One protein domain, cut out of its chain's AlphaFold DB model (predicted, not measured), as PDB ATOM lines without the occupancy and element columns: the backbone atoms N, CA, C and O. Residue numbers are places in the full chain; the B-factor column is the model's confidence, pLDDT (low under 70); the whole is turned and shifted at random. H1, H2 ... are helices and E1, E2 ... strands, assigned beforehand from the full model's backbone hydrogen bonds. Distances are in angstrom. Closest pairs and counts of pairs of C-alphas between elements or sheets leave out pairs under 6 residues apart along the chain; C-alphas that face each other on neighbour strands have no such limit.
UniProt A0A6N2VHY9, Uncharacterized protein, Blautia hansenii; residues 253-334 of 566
ATOM      1  N   CYS A 253      14.158  11.231  -5.452       79.19
ATOM      2  CA  CYS A 253      14.440  12.661  -5.431       79.19
ATOM      3  C   CYS A 253      15.956  12.884  -5.429       79.19
ATOM      4  O   CYS A 253      16.659  12.314  -4.590       79.19
ATOM      5  N   MET A 254      16.454  13.704  -6.355       77.62
ATOM      6  CA  MET A 254      17.851  14.142  -6.401       77.62
ATOM      7  C   MET A 254      17.946  15.620  -6.030       77.62
ATOM      8  O   MET A 254      17.026  16.391  -6.302       77.62
ATOM      9  N   THR A 255      19.041  16.003  -5.379       68.62
ATOM     10  CA  THR A 255      19.305  17.389  -4.982       68.62
ATOM     11  C   THR A 255      20.178  18.072  -6.010       68.62
ATOM     12  O   THR A 255      21.238  17.559  -6.370       68.62
ATOM     13  N   ASP A 256      19.734  19.242  -6.450       65.56
ATOM     14  CA  ASP A 256      20.483  20.097  -7.354       65.56
ATOM     15  C   ASP A 256      21.478  20.954  -6.560       65.56
ATOM     16  O   ASP A 256      21.086  21.724  -5.679       65.56
ATOM     17  N   THR A 257      22.771  20.812  -6.848       56.38
ATOM     18  CA  THR A 257      23.778  21.821  -6.510       56.38
ATOM     19  C   THR A 257      24.308  22.381  -7.825       56.38
ATOM     20  O   THR A 257      24.381  21.652  -8.809       56.38
ATOM     21  N   LYS A 258      24.647  23.680  -7.851       49.44
ATOM     22  CA  LYS A 258      24.839  24.537  -9.048       49.44
ATOM     23  C   LYS A 258      25.695  23.976 -10.208       49.44
ATOM     24  O   LYS A 258      25.695  24.583 -11.272       49.44
ATOM     25  N   GLU A 259      26.401  22.858 -10.032       44.16
ATOM     26  CA  GLU A 259      27.244  22.217 -11.051       44.16
ATOM     27  C   GLU A 259      27.013  20.692 -11.213       44.16
ATOM     28  O   GLU A 259      27.417  20.124 -12.227       44.16
ATOM     29  N   SER A 260      26.341  20.000 -10.278       51.09
ATOM     30  CA  SER A 260      26.087  18.550 -10.362       51.09
ATOM     31  C   SER A 260      24.975  18.103  -9.413       51.09
ATOM     32  O   SER A 260      24.905  18.587  -8.288       51.09
ATOM     33  N   CYS A 261      24.146  17.126  -9.794       56.12
ATOM     34  CA  CYS A 261      23.197  16.559  -8.838       56.12
ATOM     35  C   CYS A 261      23.926  15.609  -7.879       56.12
ATOM     36  O   CYS A 261      24.522  14.611  -8.299       56.12
ATOM     37  N   GLU A 262      23.863  15.895  -6.579       61.75
ATOM     38  CA  GLU A 262      24.433  15.005  -5.572       61.75
ATOM     39  C   GLU A 262      23.578  13.745  -5.415       61.75
ATOM     40  O   GLU A 262      22.342  13.776  -5.407       61.75
ATOM     41  N   VAL A 263      24.255  12.604  -5.280       67.88
ATOM     42  CA  VAL A 263      23.600  11.318  -5.054       67.88
ATOM     43  C   VAL A 263      22.998  11.294  -3.648       67.88
ATOM     44  O   VAL A 263      23.716  11.107  -2.662       67.88
ATOM     45  N   THR A 264      21.675  11.441  -3.576       70.75
ATOM     46  CA  THR A 264      20.891  11.396  -2.336       70.75
ATOM     47  C   THR A 264      20.838   9.986  -1.741       70.75
ATOM     48  O   THR A 264      21.005   8.980  -2.442       70.75
ATOM     49  N   GLU A 265      20.541   9.876  -0.444       70.06
ATOM     50  CA  GLU A 265      20.316   8.573   0.196       70.06
ATOM     51  C   GLU A 265      19.127   7.820  -0.420       70.06
ATOM     52  O   GLU A 265      19.142   6.589  -0.464       70.06
ATOM     53  N   ASP A 266      18.132   8.517  -0.980       72.88
ATOM     54  CA  ASP A 266      17.019   7.887  -1.705       72.88
ATOM     55  C   ASP A 266      17.533   7.119  -2.939       72.88
ATOM     56  O   ASP A 266      17.203   5.941  -3.128       72.88
ATOM     57  N   PHE A 267      18.456   7.722  -3.702       79.62
ATOM     58  CA  PHE A 267      19.127   7.062  -4.826       79.62
ATOM     59  C   PHE A 267      20.028   5.909  -4.367       79.62
ATOM     60  O   PHE A 267      19.951   4.811  -4.921       79.62
ATOM     61  N   ARG A 268      20.827   6.080  -3.304       76.31
ATOM     62  CA  ARG A 268      21.645   4.976  -2.745       76.31
ATOM     63  C   ARG A 268      20.780   3.818  -2.254       76.31
ATOM     64  O   ARG A 268      21.141   2.645  -2.371       76.31
ATOM     65  N   THR A 269      19.614   4.125  -1.699       76.19
ATOM     66  CA  THR A 269      18.634   3.129  -1.259       76.19
ATOM     67  C   THR A 269      17.992   2.429  -2.450       76.19
ATOM     68  O   THR A 269      17.745   1.227  -2.377       76.19
ATOM     69  N   LEU A 270      17.745   3.125  -3.563       80.31
ATOM     70  CA  LEU A 270      17.347   2.486  -4.821       80.31
ATOM     71  C   LEU A 270      18.445   1.543  -5.336       80.31
ATOM     72  O   LEU A 270      18.151   0.379  -5.598       80.31
ATOM     73  N   GLN A 271      19.699   2.001  -5.408       79.00
ATOM     74  CA  GLN A 271      20.831   1.189  -5.869       79.00
ATOM     75  C   GLN A 271      20.956  -0.113  -5.071       79.00
ATOM     76  O   GLN A 271      20.988  -1.193  -5.655       79.00
ATOM     77  N   ARG A 272      20.942  -0.026  -3.731       75.44
ATOM     78  CA  ARG A 272      20.966  -1.203  -2.845       75.44
ATOM     79  C   ARG A 272      19.781  -2.135  -3.079       75.44
ATOM     80  O   ARG A 272      19.959  -3.348  -3.080       75.44
ATOM     81  N   ARG A 273      18.581  -1.582  -3.283       74.94
ATOM     82  CA  ARG A 273      17.375  -2.370  -3.572       74.94
ATOM     83  C   ARG A 273      17.551  -3.154  -4.873       74.94
ATOM     84  O   ARG A 273      17.362  -4.363  -4.857       74.94
ATOM     85  N   MET A 274      17.986  -2.505  -5.951       76.94
ATOM     86  CA  MET A 274      18.150  -3.152  -7.259       76.94
ATOM     87  C   MET A 274      19.171  -4.293  -7.257       76.94
ATOM     88  O   MET A 274      19.022  -5.230  -8.036       76.94
ATOM     89  N   MET A 275      20.142  -4.294  -6.336       71.38
ATOM     90  CA  MET A 275      21.064  -5.426  -6.164       71.38
ATOM     91  C   MET A 275      20.376  -6.730  -5.744       71.38
ATOM     92  O   MET A 275      20.969  -7.787  -5.891       71.38
ATOM     93  N   GLY A 276      19.156  -6.722  -5.213       67.25
ATOM     94  CA  GLY A 276      18.495  -7.983  -4.867       67.25
ATOM     95  C   GLY A 276      17.533  -8.519  -5.926       67.25
ATOM     96  O   GLY A 276      16.997  -9.608  -5.742       67.25
ATOM     97  N   PHE A 277      17.308  -7.802  -7.032       72.75
ATOM     98  CA  PHE A 277      16.320  -8.210  -8.037       72.75
ATOM     99  C   PHE A 277      16.985  -8.545  -9.354       72.75
ATOM    100  O   PHE A 277      17.686  -7.714  -9.919       72.75
ATOM    101  N   LEU A 278      16.692  -9.733  -9.870       75.25
ATOM    102  CA  LEU A 278      17.002 -10.103 -11.243       75.25
ATOM    103  C   LEU A 278      16.038  -9.406 -12.202       75.25
ATOM    104  O   LEU A 278      14.936  -8.998 -11.828       75.25
ATOM    105  N   GLY A 279      16.484  -9.212 -13.428       80.31
ATOM    106  CA  GLY A 279      15.710  -8.583 -14.487       80.31
ATOM    107  C   GLY A 279      16.549  -8.485 -15.741       80.31
ATOM    108  O   GLY A 279      17.776  -8.534 -15.674       80.31
ATOM    109  N   VAL A 280      15.870  -8.402 -16.871       83.06
ATOM    110  CA  VAL A 280      16.523  -8.327 -18.173       83.06
ATOM    111  C   VAL A 280      17.240  -6.981 -18.292       83.06
ATOM    112  O   VAL A 280      16.723  -5.955 -17.834       83.06
ATOM    113  N   SER A 281      18.450  -6.989 -18.847       81.50
ATOM    114  CA  SER A 281      19.144  -5.769 -19.253       81.50
ATOM    115  C   SER A 281      18.334  -5.031 -20.315       81.50
ATOM    116  O   SER A 281      17.573  -5.635 -21.066       81.50
ATOM    117  N   TYR A 282      18.499  -3.714 -20.419       79.62
ATOM    118  CA  TYR A 282      17.801  -2.941 -21.457       79.62
ATOM    119  C   TYR A 282      18.178  -3.338 -22.890       79.62
ATOM    120  O   TYR A 282      17.431  -3.017 -23.811       79.62
ATOM    121  N   ASP A 283      19.281  -4.069 -23.062       72.94
ATOM    122  CA  ASP A 283      19.713  -4.632 -24.341       72.94
ATOM    123  C   ASP A 283      19.020  -5.973 -24.671       72.94
ATOM    124  O   ASP A 283      19.224  -6.520 -25.752       72.94
ATOM    125  N   GLY A 284      18.234  -6.545 -23.747       68.31
ATOM    126  CA  GLY A 284      17.498  -7.800 -23.954       68.31
ATOM    127  C   GLY A 284      18.352  -9.076 -23.913       68.31
ATOM    128  O   GLY A 284      17.848 -10.166 -24.173       68.31
ATOM    129  N   THR A 285      19.645  -8.961 -23.608       69.25
ATOM    130  CA  THR A 285      20.631 -10.041 -23.782       69.25
ATOM    131  C   THR A 285      20.880 -10.863 -22.522       69.25
ATOM    132  O   THR A 285      21.101 -12.071 -22.607       69.25
ATOM    133  N   VAL A 286      20.867 -10.228 -21.347       72.50
ATOM    134  CA  VAL A 286      21.304 -10.839 -20.084       72.50
ATOM    135  C   VAL A 286      20.265 -10.604 -18.993       72.50
ATOM    136  O   VAL A 286      19.611  -9.565 -18.956       72.50
ATOM    137  N   ILE A 287      20.119 -11.569 -18.078       78.06
ATOM    138  CA  ILE A 287      19.286 -11.431 -16.881       78.06
ATOM    139  C   ILE A 287      20.226 -11.253 -15.699       78.06
ATOM    140  O   ILE A 287      20.945 -12.172 -15.306       78.06
ATOM    141  N   GLU A 288      20.215 -10.059 -15.125       75.94
ATOM    142  CA  GLU A 288      21.149  -9.671 -14.079       75.94
ATOM    143  C   GLU A 288      20.502  -8.743 -13.045       75.94
ATOM    144  O   GLU A 288      19.424  -8.164 -13.240       75.94
ATOM    145  N   ASN A 289      21.135  -8.644 -11.879       76.81
ATOM    146  CA  ASN A 289      20.725  -7.721 -10.830       76.81
ATOM    147  C   ASN A 289      21.523  -6.409 -10.859       76.81
ATOM    148  O   ASN A 289      22.557  -6.266 -11.511       76.81
ATOM    149  N   GLY A 290      21.041  -5.448 -10.076       75.62
ATOM    150  CA  GLY A 290      21.675  -4.147  -9.923       75.62
ATOM    151  C   GLY A 290      21.226  -3.124 -10.961       75.62
ATOM    152  O   GLY A 290      20.533  -3.425 -11.926       75.62
ATOM    153  N   MET A 291      21.621  -1.873 -10.726       77.19
ATOM    154  CA  MET A 291      21.323  -0.754 -11.630       77.19
ATOM    155  C   MET A 291      22.111  -0.818 -12.941       77.19
ATOM    156  O   MET A 291      21.726  -0.162 -13.894       77.19
ATOM    157  N   GLU A 292      23.198  -1.594 -12.991       72.31
ATOM    158  CA  GLU A 292      24.089  -1.678 -14.158       72.31
ATOM    159  C   GLU A 292      23.388  -2.229 -15.402       72.31
ATOM    160  O   GLU A 292      23.774  -1.876 -16.503       72.31
ATOM    161  N   ARG A 293      22.312  -3.001 -15.221       77.00
ATOM    162  CA  ARG A 293      21.468  -3.506 -16.311       77.00
ATOM    163  C   ARG A 293      20.645  -2.414 -17.011       77.00
ATOM    164  O   ARG A 293      20.066  -2.651 -18.069       77.00
ATOM    165  N   LEU A 294      20.496  -1.260 -16.353       82.62
ATOM    166  CA  LEU A 294      19.727  -0.109 -16.814       82.62
ATOM    167  C   LEU A 294      20.709   0.883 -17.442       82.62
ATOM    168  O   LEU A 294      21.054   1.891 -16.827       82.62
ATOM    169  N   ASN A 295      21.178   0.581 -18.655       77.31
ATOM    170  CA  ASN A 295      22.267   1.309 -19.323       77.31
ATOM    171  C   ASN A 295      22.021   2.825 -19.443       77.31
ATOM    172  O   ASN A 295      22.976   3.592 -19.497       77.31
ATOM    173  N   THR A 296      20.760   3.267 -19.440       80.62
ATOM    174  CA  THR A 296      20.389   4.690 -19.458       80.62
ATOM    175  C   THR A 296      20.749   5.417 -18.154       80.62
ATOM    176  O   THR A 296      21.047   6.607 -18.168       80.62
ATOM    177  N   ILE A 297      20.715   4.737 -17.001       82.62
ATOM    178  CA  ILE A 297      20.858   5.368 -15.680       82.62
ATOM    179  C   ILE A 297      22.325   5.325 -15.242       82.62
ATOM    180  O   ILE A 297      22.709   4.611 -14.310       82.62
ATOM    181  N   THR A 298      23.158   6.103 -15.929       79.69
ATOM    182  CA  THR A 298      24.606   6.174 -15.687       79.69
ATOM    183  C   THR A 298      25.074   7.596 -15.379       79.69
ATOM    184  O   THR A 298      24.446   8.557 -15.808       79.69
ATOM    185  N   PRO A 299      26.173   7.778 -14.624       74.00
ATOM    186  CA  PRO A 299      26.759   9.103 -14.439       74.00
ATOM    187  C   PRO A 299      27.304   9.660 -15.772       74.00
ATOM    188  O   PRO A 299      27.789   8.873 -16.588       74.00
ATOM    189  N   PRO A 300      27.322  10.994 -15.973       79.50
ATOM    190  CA  PRO A 300      27.107  12.049 -14.975       79.50
ATOM    191  C   PRO A 300      25.631  12.428 -14.746       79.50
ATOM    192  O   PRO A 300      24.889  12.714 -15.681       79.50
ATOM    193  N   TYR A 301      25.221  12.537 -13.476       82.19
ATOM    194  CA  TYR A 301      23.872  12.973 -13.091       82.19
ATOM    195  C   TYR A 301      23.756  14.503 -13.125       82.19
ATOM    196  O   TYR A 301      23.832  15.179 -12.100       82.19
ATOM    197  N   THR A 302      23.619  15.059 -14.323       83.00
ATOM    198  CA  THR A 302      23.259  16.472 -14.515       83.00
ATOM    199  C   THR A 302      21.742  16.617 -14.604       83.00
ATOM    200  O   THR A 302      21.060  15.672 -14.998       83.00
ATOM    201  N   TYR A 303      21.197  17.799 -14.301       81.62
ATOM    202  CA  TYR A 303      19.753  18.050 -14.413       81.62
ATOM    203  C   TYR A 303      19.199  17.672 -15.798       81.62
ATOM    204  O   TYR A 303      18.191  16.976 -15.902       81.62
ATOM    205  N   ARG A 304      19.904  18.064 -16.869       85.31
ATOM    206  CA  ARG A 304      19.540  17.713 -18.249       85.31
ATOM    207  C   ARG A 304      19.515  16.199 -18.464       85.31
ATOM    208  O   ARG A 304      18.542  15.687 -19.003       85.31
ATOM    209  N   HIS A 305      20.540  15.493 -17.992       86.06
ATOM    210  CA  HIS A 305      20.601  14.041 -18.125       86.06
ATOM    211  C   HIS A 305      19.497  13.329 -17.326       86.06
ATOM    212  O   HIS A 305      18.935  12.343 -17.787       86.06
ATOM    213  N   LEU A 306      19.109  13.849 -16.155       86.81
ATOM    214  CA  LEU A 306      17.974  13.311 -15.394       86.81
ATOM    215  C   LEU A 306      16.641  13.487 -16.131       86.81
ATOM    216  O   LEU A 306      15.787  12.603 -16.066       86.81
ATOM    217  N   MET A 307      16.466  14.596 -16.853       87.00
ATOM    218  CA  MET A 307      15.300  14.785 -17.717       87.00
ATOM    219  C   MET A 307      15.299  13.789 -18.882       87.00
ATOM    220  O   MET A 307      14.266  13.184 -19.151       87.00
ATOM    221  N   GLU A 308      16.451  13.553 -19.516       90.25
ATOM    222  CA  GLU A 308      16.606  12.535 -20.569       90.25
ATOM    223  C   GLU A 308      16.288  11.124 -20.048       90.25
ATOM    224  O   GLU A 308      15.542  10.388 -20.690       90.25
ATOM    225  N   ILE A 309      16.773  10.771 -18.850       90.38
ATOM    226  CA  ILE A 309      16.443   9.502 -18.185       90.38
ATOM    227  C   ILE A 309      14.932   9.378 -17.976       90.38
ATOM    228  O   ILE A 309      14.364   8.328 -18.271       90.38
ATOM    229  N   ASN A 310      14.266  10.423 -17.477       91.19
ATOM    230  CA  ASN A 310      12.822  10.389 -17.248       91.19
ATOM    231  C   ASN A 310      12.036  10.177 -18.548       91.19
ATOM    232  O   ASN A 310      11.088   9.396 -18.550       91.19
ATOM    233  N   GLU A 311      12.426  10.832 -19.643       92.19
ATOM    234  CA  GLU A 311      11.780  10.633 -20.944       92.19
ATOM    235  C   GLU A 311      12.018   9.219 -21.497       92.19
ATOM    236  O   GLU A 311      11.067   8.580 -21.944       92.19
ATOM    237  N   ASP A 312      13.230   8.665 -21.370       92.00
ATOM    238  CA  ASP A 312      13.500   7.264 -21.739       92.00
ATOM    239  C   ASP A 312      12.655   6.282 -20.907       92.00
ATOM    240  O   ASP A 312      12.055   5.356 -21.453       92.00
ATOM    241  N   MET A 313      12.520   6.507 -19.591       92.12
ATOM    242  CA  MET A 313      11.653   5.673 -18.745       92.12
ATOM    243  C   MET A 313      10.179   5.762 -19.167       92.12
ATOM    244  O   MET A 313       9.483   4.744 -19.154       92.12
ATOM    245  N   LYS A 314       9.693   6.954 -19.548       92.56
ATOM    246  CA  LYS A 314       8.317   7.142 -20.036       92.56
ATOM    247  C   LYS A 314       8.081   6.381 -21.342       92.56
ATOM    248  O   LYS A 314       7.081   5.680 -21.458       92.56
ATOM    249  N   LEU A 315       9.009   6.475 -22.293       92.25
ATOM    250  CA  LEU A 315       8.926   5.757 -23.567       92.25
ATOM    251  C   LEU A 315       8.904   4.240 -23.352       92.25
ATOM    252  O   LEU A 315       8.007   3.556 -23.843       92.25
ATOM    253  N   ARG A 316       9.834   3.721 -22.543       90.25
ATOM    254  CA  ARG A 316       9.926   2.286 -22.231       90.25
ATOM    255  C   ARG A 316       8.684   1.746 -21.536       90.25
ATOM    256  O   ARG A 316       8.276   0.623 -21.813       90.25
ATOM    257  N   ALA A 317       8.054   2.532 -20.665       91.56
ATOM    258  CA  ALA A 317       6.833   2.109 -19.988       91.56
ATOM    259  C   ALA A 317       5.662   1.848 -20.952       91.56
ATOM    260  O   ALA A 317       4.817   1.000 -20.659       91.56
ATOM    261  N   CYS A 318       5.635   2.522 -22.108       91.38
ATOM    262  CA  CYS A 318       4.659   2.275 -23.170       91.38
ATOM    263  C   CYS A 318       4.993   1.025 -24.010       91.38
ATOM    264  O   CYS A 318       4.103   0.442 -24.628       91.38
ATOM    265  N   MET A 319       6.251   0.573 -24.026       91.06
ATOM    266  CA  MET A 319       6.752  -0.543 -24.847       91.06
ATOM    267  C   MET A 319       6.526  -1.909 -24.172       91.06
ATOM    268  O   MET A 319       7.440  -2.708 -23.967       91.06
ATOM    269  N   ARG A 320       5.271  -2.196 -23.808       90.12
ATOM    270  CA  ARG A 320       4.888  -3.398 -23.043       90.12
ATOM    271  C   ARG A 320       5.100  -4.712 -23.805       90.12
ATOM    272  O   ARG A 320       5.559  -5.683 -23.210       90.12
ATOM    273  N   GLU A 321       4.815  -4.744 -25.105       89.25
ATOM    274  CA  GLU A 321       5.052  -5.935 -25.940       89.25
ATOM    275  C   GLU A 321       6.546  -6.215 -26.136       89.25
ATOM    276  O   GLU A 321       6.981  -7.366 -26.115       89.25
ATOM    277  N   GLU A 322       7.361  -5.165 -26.251       89.12
ATOM    278  CA  GLU A 322       8.812  -5.312 -26.357       89.12
ATOM    279  C   GLU A 322       9.400  -5.892 -25.069       89.12
ATOM    280  O   GLU A 322      10.195  -6.825 -25.124       89.12
ATOM    281  N   LEU A 323       8.939  -5.420 -23.903       88.69
ATOM    282  CA  LEU A 323       9.329  -5.988 -22.613       88.69
ATOM    283  C   LEU A 323       9.049  -7.499 -22.562       88.69
ATOM    284  O   LEU A 323       9.898  -8.274 -22.120       88.69
ATOM    285  N   LYS A 324       7.874  -7.932 -23.033       87.88
ATOM    286  CA  LYS A 324       7.512  -9.355 -23.112       87.88
ATOM    287  C   LYS A 324       8.474 -10.127 -24.022       87.88
ATOM    288  O   LYS A 324       8.986 -11.169 -23.610       87.88
ATOM    289  N   ALA A 325       8.750  -9.606 -25.217       87.88
ATOM    290  CA  ALA A 325       9.673 -10.223 -26.168       87.88
ATOM    291  C   ALA A 325      11.101 -10.334 -25.603       87.88
ATOM    292  O   ALA A 325      11.715 -11.397 -25.694       87.88
ATOM    293  N   GLN A 326      11.597  -9.287 -24.936       86.56
ATOM    294  CA  GLN A 326      12.912  -9.275 -24.284       86.56
ATOM    295  C   GLN A 326      13.019 -10.347 -23.191       86.56
ATOM    296  O   GLN A 326      14.016 -11.063 -23.125       86.56
ATOM    297  N   TRP A 327      11.984 -10.515 -22.359       85.56
ATOM    298  CA  TRP A 327      11.948 -11.592 -21.364       85.56
ATOM    299  C   TRP A 327      11.970 -12.981 -22.005       85.56
ATOM    300  O   TRP A 327      12.722 -13.843 -21.554       85.56
ATOM    301  N   GLN A 328      11.188 -13.206 -23.064       82.88
ATOM    302  CA  GLN A 328      11.175 -14.488 -23.775       82.88
ATOM    303  C   GLN A 328      12.531 -14.796 -24.423       82.88
ATOM    304  O   GLN A 328      13.028 -15.916 -24.306       82.88
ATOM    305  N   GLN A 329      13.153 -13.798 -25.052       80.81
ATOM    306  CA  GLN A 329      14.454 -13.925 -25.697       80.81
ATOM    307  C   GLN A 329      15.572 -14.191 -24.682       80.81
ATOM    308  O   GLN A 329      16.338 -15.134 -24.865       80.81
ATOM    309  N   ALA A 330      15.643 -13.423 -23.594       75.00
ATOM    310  CA  ALA A 330      16.681 -13.586 -22.577       75.00
ATOM    311  C   ALA A 330      16.622 -14.970 -21.902       75.00
ATOM    312  O   ALA A 330      17.657 -15.586 -21.651       75.00
ATOM    313  N   VAL A 331      15.410 -15.492 -21.675       72.31
ATOM    314  CA  VAL A 331      15.196 -16.852 -21.156       72.31
ATOM    315  C   VAL A 331      15.622 -17.917 -22.175       72.31
ATOM    316  O   VAL A 331      16.242 -18.908 -21.793       72.31
ATOM    317  N   HIS A 332      15.338 -17.718 -23.467       62.75
ATOM    318  CA  HIS A 332      15.721 -18.662 -24.524       62.75
ATOM    319  C   HIS A 332      17.230 -18.698 -24.797       62.75
ATOM    320  O   HIS A 332      17.778 -19.781 -25.005       62.75
ATOM    321  N   ILE A 333      17.902 -17.540 -24.793       56.56
ATOM    322  CA  ILE A 333      19.346 -17.417 -25.056       56.56
ATOM    323  C   ILE A 333      20.166 -18.184 -24.010       56.56
ATOM    324  O   ILE A 333      21.185 -18.784 -24.343       56.56
ATOM    325  N   GLN A 334      19.721 -18.201 -22.754       50.62
ATOM    326  CA  GLN A 334      20.511 -18.744 -21.648       50.62
ATOM    327  C   GLN A 334      20.348 -20.256 -21.426       50.62
ATOM    328  O   GLN A 334      21.062 -20.812 -20.598       50.62
TER     329      GLN A 334
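AT A GLANCE: This is residues 253 to 334 of the 566 residues of an uncharacterized protein of Blautia hansenii (UniProt A0A6N2VHY9). This is a long, open frame: H1 makes one long side, H2 with H3 after it makes the other, and the long link of residues 290 to 302 runs through the space between H1 and H2. The small hairpin E1 and E2 sits at one end, and a second, E3 and E4, packs on H3 towards the other. The printed part has 82 residues, with the order E1 E2 H1 E3 E4 H2 H3, two antiparallel sheets of two strands each, and a mixed class of helices and strands. It is only just loose, close to compact, with a radius of gyration of the C-alphas of 14.4 A, and elongated, spanning 46 by 25 by 16 A.

IN THESE COORDINATES: Find C-alpha 255 at (19.305, 17.389, -4.982), where E1, residues 255 to 257, begins; E2 is residues 260 to 262. From C-alpha 265 at (20.316, 8.573, 0.196), H1 runs 14.1 A to residue 274. E3, residues 278 to 280, and E4, residues 287 to 289, come next. H2, residues 303 to 318, is 23.5 A long; H3, residues 320 to 333, runs 20.2 A to C-alpha 333 at (19.346, -17.417, -25.056).

HOW THE PARTS SIT: In hairpin E1 and E2, look for N 260 and O 257, 3.0 A apart; the closest C-alphas of E2 and H2 are Cys 261 and Tyr 303, 6.7 A. H1 is apart from H2 and H3; H2 and H3 meet only through their link. In hairpin E3 and E4, N 288 and O 279 are 2.9 A apart, and the closest C-alphas of E3 and H3 are Val 280 and Trp 327, 6.5 A. Every O i to N i+4 pair is within hydrogen-bond range in H1 and H3, and 11 of 12 in H2.

THE WHOLE: The C-alphas farthest apart, Lys 258 and His 332, are 46.8 A apart. The printed part has no cut, and the link E4 to H2 is long. Look for pLDDT under 70 at residues 255 to 263, 276, 284 to 285 and 332 to 334.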